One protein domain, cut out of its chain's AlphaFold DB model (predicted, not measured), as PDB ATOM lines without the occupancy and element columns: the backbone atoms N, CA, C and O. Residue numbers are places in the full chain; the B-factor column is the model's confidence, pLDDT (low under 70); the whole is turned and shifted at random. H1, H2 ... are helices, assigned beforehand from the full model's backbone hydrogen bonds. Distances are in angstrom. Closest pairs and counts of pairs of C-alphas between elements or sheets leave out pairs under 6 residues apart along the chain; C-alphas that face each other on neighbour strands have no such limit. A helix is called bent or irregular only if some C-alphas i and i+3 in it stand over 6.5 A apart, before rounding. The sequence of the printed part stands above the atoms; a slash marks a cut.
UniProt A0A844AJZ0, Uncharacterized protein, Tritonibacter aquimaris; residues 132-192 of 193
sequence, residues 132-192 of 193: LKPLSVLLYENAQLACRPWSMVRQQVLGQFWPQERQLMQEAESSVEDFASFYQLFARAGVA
ATOM      1  N   LEU A 132     252.216 235.631 203.885       91.00
ATOM      2  CA  LEU A 132     251.378 234.852 202.962       91.00
ATOM      3  C   LEU A 132     250.325 235.693 202.248       91.00
ATOM      4  O   LEU A 132     250.134 235.536 201.039       91.00
ATOM      5  N   LYS A 133     249.633 236.576 202.970       89.56
ATOM      6  CA  LYS A 133     248.634 237.468 202.376       89.56
ATOM      7  C   LYS A 133     249.253 238.406 201.329       89.56
ATOM      8  O   LYS A 133     248.774 238.372 200.194       89.56
ATOM      9  N   PRO A 134     250.299 239.200 201.634       91.56
ATOM     10  CA  PRO A 134     250.893 240.078 200.630       91.56
ATOM     11  C   PRO A 134     251.559 239.292 199.487       91.56
ATOM     12  O   PRO A 134     251.458 239.713 198.337       91.56
ATOM     13  N   LEU A 135     252.128 238.103 199.740       91.44
ATOM     14  CA  LEU A 135     252.603 237.212 198.675       91.44
ATOM     15  C   LEU A 135     251.464 236.757 197.754       91.44
ATOM     16  O   LEU A 135     251.612 236.779 196.536       91.44
ATOM     17  N   SER A 136     250.320 236.366 198.316       90.00
ATOM     18  CA  SER A 136     249.158 235.929 197.532       90.00
ATOM     19  C   SER A 136     248.629 237.051 196.640       90.00
ATOM     20  O   SER A 136     248.360 236.815 195.465       90.00
ATOM     21  N   VAL A 137     248.534 238.272 197.178       90.50
ATOM     22  CA  VAL A 137     248.147 239.467 196.411       90.50
ATOM     23  C   VAL A 137     249.138 239.714 195.275       90.50
ATOM     24  O   VAL A 137     248.726 239.833 194.125       90.50
ATOM     25  N   LEU A 138     250.442 239.679 195.564       91.06
ATOM     26  CA  LEU A 138     251.485 239.886 194.561       91.06
ATOM     27  C   LEU A 138     251.400 238.877 193.404       91.06
ATOM     28  O   LEU A 138     251.544 239.258 192.241       91.06
ATOM     29  N   LEU A 139     251.186 237.597 193.717       89.88
ATOM     30  CA  LEU A 139     251.084 236.525 192.723       89.88
ATOM     31  C   LEU A 139     249.801 236.619 191.894       89.88
ATOM     32  O   LEU A 139     249.837 236.334 190.697       89.88
ATOM     33  N   TYR A 140     248.698 237.043 192.512       87.06
ATOM     34  CA  TYR A 140     247.433 237.289 191.826       87.06
ATOM     35  C   TYR A 140     247.546 238.463 190.843       87.06
ATOM     36  O   TYR A 140     247.145 238.353 189.686       87.06
ATOM     37  N   GLU A 141     248.160 239.568 191.270       89.25
ATOM     38  CA  GLU A 141     248.366 240.758 190.434       89.25
ATOM     39  C   GLU A 141     249.410 240.531 189.328       89.25
ATOM     40  O   GLU A 141     249.369 241.183 188.284       89.25
ATOM     41  N   ASN A 142     250.336 239.584 189.520       88.38
ATOM     42  CA  ASN A 142     251.428 239.302 188.593       88.38
ATOM     43  C   ASN A 142     251.507 237.810 188.251       88.38
ATOM     44  O   ASN A 142     252.444 237.114 188.647       88.38
ATOM     45  N   ALA A 143     250.582 237.326 187.418       84.31
ATOM     46  CA  ALA A 143     250.517 235.920 186.998       84.31
ATOM     47  C   ALA A 143     251.838 235.366 186.411       84.31
ATOM     48  O   ALA A 143     252.122 234.172 186.509       84.31
ATOM     49  N   GLN A 144     252.695 236.222 185.837       86.00
ATOM     50  CA  GLN A 144     254.021 235.810 185.358       86.00
ATOM     51  C   GLN A 144     254.946 235.329 186.484       86.00
ATOM     52  O   GLN A 144     255.782 234.457 186.241       86.00
ATOM     53  N   LEU A 145     254.806 235.871 187.700       87.56
ATOM     54  CA  LEU A 145     255.566 235.425 188.868       87.56
ATOM     55  C   LEU A 145     255.136 234.026 189.302       87.56
ATOM     56  O   LEU A 145     255.983 233.208 189.660       87.56
ATOM     57  N   ALA A 146     253.838 233.732 189.209       84.06
ATOM     58  CA  ALA A 146     253.289 232.450 189.625       84.06
ATOM     59  C   ALA A 146     253.716 231.277 188.724       84.06
ATOM     60  O   ALA A 146     253.790 230.132 189.172       84.06
ATOM     61  N   CYS A 147     254.037 231.556 187.458       85.62
ATOM     62  CA  CYS A 147     254.433 230.547 186.473       85.62
ATOM     63  C   CYS A 147     255.946 230.296 186.398       85.62
ATOM     64  O   CYS A 147     256.379 229.421 185.645       85.62
ATOM     65  N   ARG A 148     256.768 231.064 187.123       90.31
ATOM     66  CA  ARG A 148     258.233 230.981 187.039       90.31
ATOM     67  C   ARG A 148     258.836 230.280 188.260       90.31
ATOM     68  O   ARG A 148     258.303 230.406 189.358       90.31
ATOM     69  N   PRO A 149     259.968 229.568 188.101       91.69
ATOM     70  CA  PRO A 149     260.695 228.997 189.230       91.69
ATOM     71  C   PRO A 149     261.116 230.071 190.234       91.69
ATOM     72  O   PRO A 149     261.517 231.166 189.827       91.69
ATOM     73  N   TRP A 150     261.111 229.726 191.527       93.38
ATOM     74  CA  TRP A 150     261.501 230.634 192.613       93.38
ATOM     75  C   TRP A 150     262.840 231.336 192.346       93.38
ATOM     76  O   TRP A 150     262.931 232.553 192.466       93.38
ATOM     77  N   SER A 151     263.852 230.606 191.868       92.62
ATOM     78  CA  SER A 151     265.184 231.152 191.560       92.62
ATOM     79  C   SER A 151     265.174 232.332 190.578       92.62
ATOM     80  O   SER A 151     266.039 233.199 190.664       92.62
ATOM     81  N   MET A 152     264.195 232.400 189.671       93.62
ATOM     82  CA  MET A 152     264.072 233.480 188.687       93.62
ATOM     83  C   MET A 152     263.304 234.692 189.216       93.62
ATOM     84  O   MET A 152     263.508 235.801 188.730       93.62
ATOM     85  N   VAL A 153     262.406 234.487 190.179       93.62
ATOM     86  CA  VAL A 153     261.499 235.529 190.692       93.62
ATOM     87  C   VAL A 153     261.885 236.031 192.076       93.62
ATOM     88  O   VAL A 153     261.418 237.089 192.481       93.62
ATOM     89  N   ARG A 154     262.777 235.324 192.778       94.44
ATOM     90  CA  ARG A 154     263.203 235.598 194.154       94.44
ATOM     91  C   ARG A 154     263.500 237.070 194.409       94.44
ATOM     92  O   ARG A 154     262.914 237.665 195.303       94.44
ATOM     93  N   GLN A 155     264.394 237.670 193.625       94.00
ATOM     94  CA  GLN A 155     264.793 239.070 193.824       94.00
ATOM     95  C   GLN A 155     263.636 240.041 193.573       94.00
ATOM     96  O   GLN A 155     263.478 241.014 194.305       94.00
ATOM     97  N   GLN A 156     262.802 239.755 192.570       93.38
ATOM     98  CA  GLN A 156     261.641 240.578 192.257       93.38
ATOM     99  C   GLN A 156     260.595 240.506 193.371       93.38
ATOM    100  O   GLN A 156     260.113 241.550 193.793       93.38
ATOM    101  N   VAL A 157     260.287 239.303 193.870       92.94
ATOM    102  CA  VAL A 157     259.337 239.080 194.970       92.94
ATOM    103  C   VAL A 157     259.838 239.736 196.252       92.94
ATOM    104  O   VAL A 157     259.123 240.539 196.842       92.94
ATOM    105  N   LEU A 158     261.088 239.473 196.651       94.00
ATOM    106  CA  LEU A 158     261.673 240.093 197.842       94.00
ATOM    107  C   LEU A 158     261.693 241.622 197.724       94.00
ATOM    108  O   LEU A 158     261.428 242.308 198.702       94.00
ATOM    109  N   GLY A 159     261.938 242.174 196.532       93.75
ATOM    110  CA  GLY A 159     261.921 243.618 196.296       93.75
ATOM    111  C   GLY A 159     260.580 244.310 196.585       93.75
ATOM    112  O   GLY A 159     260.585 245.517 196.810       93.75
ATOM    113  N   GLN A 160     259.463 243.575 196.615       93.00
ATOM    114  CA  GLN A 160     258.132 244.121 196.925       93.00
ATOM    115  C   GLN A 160     257.832 244.185 198.425       93.00
ATOM    116  O   GLN A 160     256.917 244.890 198.839       93.00
ATOM    117  N   PHE A 161     258.589 243.450 199.236       93.88
ATOM    118  CA  PHE A 161     258.338 243.321 200.664       93.88
ATOM    119  C   PHE A 161     259.118 244.338 201.492       93.88
ATOM    120  O   PHE A 161     260.236 244.755 201.150       93.88
ATOM    121  N   TRP A 162     258.536 244.700 202.633       92.81
ATOM    122  CA  TRP A 162     259.180 245.513 203.659       92.81
ATOM    123  C   TRP A 162     260.365 244.746 204.276       92.81
ATOM    124  O   TRP A 162     260.434 243.522 204.167       92.81
ATOM    125  N   PRO A 163     261.328 245.417 204.937       92.75
ATOM    126  CA  PRO A 163     262.512 244.742 205.476       92.75
ATOM    127  C   PRO A 163     262.216 243.523 206.366       92.75
ATOM    128  O   PRO A 163     262.880 242.503 206.208       92.75
ATOM    129  N   GLN A 164     261.207 243.601 207.240       90.31
ATOM    130  CA  GLN A 164     260.812 242.500 208.134       90.31
ATOM    131  C   GLN A 164     260.193 241.322 207.369       90.31
ATOM    132  O   GLN A 164     260.564 240.174 207.579       90.31
ATOM    133  N   GLU A 165     259.306 241.605 206.417       93.00
ATOM    134  CA  GLU A 165     258.687 240.604 205.544       93.00
ATOM    135  C   GLU A 165     259.725 239.894 204.657       93.00
ATOM    136  O   GLU A 165     259.687 238.677 204.472       93.00
ATOM    137  N   ARG A 166     260.703 240.648 204.133       94.31
ATOM    138  CA  ARG A 166     261.835 240.079 203.389       94.31
ATOM    139  C   ARG A 166     262.646 239.122 204.244       94.31
ATOM    140  O   ARG A 166     263.012 238.060 203.750       94.31
ATOM    141  N   GLN A 167     262.941 239.514 205.480       93.81
ATOM    142  CA  GLN A 167     263.674 238.670 206.411       93.81
ATOM    143  C   GLN A 167     262.896 237.378 206.680       93.81
ATOM    144  O   GLN A 167     263.456 236.303 206.488       93.81
ATOM    145  N   LEU A 168     261.594 237.470 206.976       94.19
ATOM    146  CA  LEU A 168     260.743 236.300 207.199       94.19
ATOM    147  C   LEU A 168     260.720 235.350 205.987       94.19
ATOM    148  O   LEU A 168     260.833 234.135 206.136       94.19
ATOM    149  N   MET A 169     260.634 235.887 204.765       94.56
ATOM    150  CA  MET A 169     260.717 235.083 203.536       94.56
ATOM    151  C   MET A 169     262.078 234.392 203.362       94.56
ATOM    152  O   MET A 169     262.129 233.251 202.911       94.56
ATOM    153  N   GLN A 170     263.179 235.069 203.692       94.69
ATOM    154  CA  GLN A 170     264.533 234.509 203.598       94.69
ATOM    155  C   GLN A 170     264.785 233.436 204.666       94.69
ATOM    156  O   GLN A 170     265.411 232.409 204.397       94.69
ATOM    157  N   GLU A 171     264.261 233.644 205.869       95.25
ATOM    158  CA  GLU A 171     264.280 232.664 206.951       95.25
ATOM    159  C   GLU A 171     263.477 231.419 206.559       95.25
ATOM    160  O   GLU A 171     263.993 230.305 206.636       95.25
ATOM    161  N   ALA A 172     262.276 231.594 206.002       94.19
ATOM    162  CA  ALA A 172     261.476 230.488 205.479       94.19
ATOM    163  C   ALA A 172     262.199 229.728 204.352       94.19
ATOM    164  O   ALA A 172     262.226 228.497 204.365       94.19
ATOM    165  N   GLU A 173     262.830 230.447 203.420       94.38
ATOM    166  CA  GLU A 173     263.627 229.867 202.330       94.38
ATOM    167  C   GLU A 173     264.779 228.999 202.841       94.38
ATOM    168  O   GLU A 173     265.060 227.953 202.264       94.38
ATOM    169  N   SER A 174     265.432 229.410 203.929       92.06
ATOM    170  CA  SER A 174     266.538 228.655 204.531       92.06
ATOM    171  C   SER A 174     266.090 227.569 205.519       92.06
ATOM    172  O   SER A 174     266.902 226.728 205.903       92.06
ATOM    173  N   SER A 175     264.811 227.555 205.914       89.75
ATOM    174  CA  SER A 175     264.266 226.611 206.901       89.75
ATOM    175  C   SER A 175     264.077 225.187 206.373       89.75
ATOM    176  O   SER A 175     264.111 224.235 207.154       89.75
ATOM    177  N   VAL A 176     263.874 225.021 205.063       87.12
ATOM    178  CA  VAL A 176     263.648 223.719 204.424       87.12
ATOM    179  C   VAL A 176     264.332 223.650 203.061       87.12
ATOM    180  O   VAL A 176     264.339 224.616 202.306       87.12
ATOM    181  N   GLU A 177     264.857 222.477 202.708       85.88
ATOM    182  CA  GLU A 177     265.602 222.279 201.453       85.88
ATOM    183  C   GLU A 177     264.736 222.486 200.197       85.88
ATOM    184  O   GLU A 177     265.220 222.953 199.169       85.88
ATOM    185  N   ASP A 178     263.440 222.173 200.279       87.81
ATOM    186  CA  ASP A 178     262.535 222.122 199.127       87.81
ATOM    187  C   ASP A 178     261.594 223.341 199.021       87.81
ATOM    188  O   ASP A 178     260.463 223.260 198.528       87.81
ATOM    189  N   PHE A 179     262.055 224.509 199.482       92.25
ATOM    190  CA  PHE A 179     261.276 225.751 199.429       92.25
ATOM    191  C   PHE A 179     260.836 226.120 198.001       92.25
ATOM    192  O   PHE A 179     259.734 226.624 197.781       92.25
ATOM    193  N   ALA A 180     261.675 225.845 196.997       92.12
ATOM    194  CA  ALA A 180     261.365 226.162 195.605       92.12
ATOM    195  C   ALA A 180     260.158 225.369 195.068       92.12
ATOM    196  O   ALA A 180     259.375 225.917 194.285       92.12
ATOM    197  N   SER A 181     259.993 224.110 195.479       91.38
ATOM    198  CA  SER A 181     258.835 223.290 195.099       91.38
ATOM    199  C   SER A 181     257.585 223.716 195.859       91.38
ATOM    200  O   SER A 181     256.519 223.850 195.249       91.38
ATOM    201  N   PHE A 182     257.729 224.049 197.147       91.88
ATOM    202  CA  PHE A 182     256.662 224.680 197.923       91.88
ATOM    203  C   PHE A 182     256.131 225.939 197.223       91.88
ATOM    204  O   PHE A 182     254.926 226.045 196.989       91.88
ATOM    205  N   TYR A 183     257.019 226.855 196.817       91.81
ATOM    206  CA  TYR A 183     256.637 228.083 196.114       91.81
ATOM    207  C   TYR A 183     255.833 227.786 194.844       91.81
ATOM    208  O   TYR A 183     254.800 228.409 194.612       91.81
ATOM    209  N   GLN A 184     256.263 226.820 194.027       89.81
ATOM    210  CA  GLN A 184     255.561 226.477 192.784       89.81
ATOM    211  C   GLN A 184     254.149 225.943 193.038       89.81
ATOM    212  O   GLN A 184     253.215 226.294 192.314       89.81
ATOM    213  N   LEU A 185     253.979 225.098 194.055       87.56
ATOM    214  CA  LEU A 185     252.672 224.562 194.432       87.56
ATOM    215  C   LEU A 185     251.768 225.654 195.001       87.56
ATOM    216  O   LEU A 185     250.612 225.772 194.589       87.56
ATOM    217  N   PHE A 186     252.310 226.486 195.890       86.81
ATOM    218  CA  PHE A 186     251.605 227.623 196.469       86.81
ATOM    219  C   PHE A 186     251.137 228.599 195.384       86.81
ATOM    220  O   PHE A 186     249.960 228.953 195.328       86.81
ATOM    221  N   ALA A 187     252.037 228.969 194.473       85.81
ATOM    222  CA  ALA A 187     251.759 229.916 193.407       85.81
ATOM    223  C   ALA A 187     250.698 229.406 192.423       85.81
ATOM    224  O   ALA A 187     249.783 230.145 192.072       85.81
ATOM    225  N   ARG A 188     250.750 228.126 192.030       77.75
ATOM    226  CA  ARG A 188     249.728 227.520 191.157       77.75
ATOM    227  C   ARG A 188     248.356 227.454 191.826       77.75
ATOM    228  O   ARG A 188     247.348 227.710 191.172       77.75
ATOM    229  N   ALA A 189     248.310 227.164 193.124       67.88
ATOM    230  CA  ALA A 189     247.067 227.137 193.891       67.88
ATOM    231  C   ALA A 189     246.424 228.528 194.083       67.88
ATOM    232  O   ALA A 189     245.293 228.593 194.568       67.88
ATOM    233  N   GLY A 190     247.139 229.613 193.760       56.41
ATOM    234  CA  GLY A 190     246.622 230.985 193.712       56.41
ATOM    235  C   GLY A 190     246.114 231.422 192.330       56.41
ATOM    236  O   GLY A 190     245.393 232.408 192.249       56.41
ATOM    237  N   VAL A 191     246.458 230.692 191.261       53.44
ATOM    238  CA  VAL A 191     246.013 230.969 189.877       53.44
ATOM    239  C   VAL A 191     244.748 230.180 189.515       53.44
ATOM    240  O   VAL A 191     243.992 230.596 188.644       53.44
ATOM    241  N   ALA A 192     244.496 229.052 190.186       42.34
ATOM    242  CA  ALA A 192     243.240 228.314 190.081       42.34
ATOM    243  C   ALA A 192     242.141 229.011 190.909       42.34
ATOM    244  O   ALA A 192     241.823 228.576 192.017       42.34
TER     245      ALA A 192
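This is residues 132 to 192 of the 193 residues of an uncharacterized protein of Tritonibacter aquimaris (UniProt A0A844AJZ0). Three helices, H1, H4 and H5, form a rough triangle, and H3, with the short H2, covers one side of it. H5 meets H1 near its last residues and comes close to H4 near its first, while H3 and H4 fold back on each other as a helical hairpin. The printed part has 61 residues with five named helices, H1 to H5 in that order, and no named strand, an all-helix domain. It is compact and rounded, with a radius of gyration of the C-alphas of 10.7 A and spans of 27 by 24 by 19 A.

H1, residues 132 to 141, and H2, residues 143 to 146, only just touch, with 3 pairs of C-alphas within 8 A, and only at the corner by their tight link. H3, residues 150 to 160, is close to H1 but not clearly touching: the closest C-alphas, of Leu 138 and Val 157, are 7.9 A apart. H4, residues 163 to 175, forms a hairpin with H3, running opposite ways at a shallow tilt of 22 degrees. They only just touch, with 3 pairs of C-alphas within 8 A, H4 with residues 166 to 169 alone; Leu 158 and Arg 166 have the closest C-alphas, 5.5 A. H4 is near H1 and apart from H2. H5, residues 179 to 191, is the hub. It touches H3 with residues 180 to 184 alone, closest C-alphas Trp 150 and Ala 180, 5.4 A, and H2, closest C-alphas Ala 146 and Ala 187, 4.8 A. It touches H1 with residues 187 to 191 alone, closest C-alphas Tyr 140 and Gly 190, 6.6 A, the same way at a steep tilt of 58 degrees. H4 and H5 are close but not clearly touching, closest C-alphas Glu 173 and Phe 179, 5.6 A. Every O i to N i+4 pair is within hydrogen-bond range in H1, H4 and H5, and 4 of 7 are in H3; H2 is too short for such a pair.

H1 begins at C-alpha 132, (251.378, 234.852, 202.962), and is 14.2 A long from first to last C-alpha. H2 has four residues. H3, 14.6 A long, is irregular: C-alphas 152 and 155 are 7.6 A apart. H4, 18.3 A long, begins at C-alpha 163, (262.512, 244.742, 205.476). H5, 18.7 A long, ends at C-alpha 191, (246.013, 230.969, 189.877).

The two C-alphas farthest apart, of Pro 163 and Ala 192, are 29.6 A apart. The printed part has no cut, and the four links between helices are tight. The mean pLDDT of the printed part is 88.5; residues 189 to 192 are under 70.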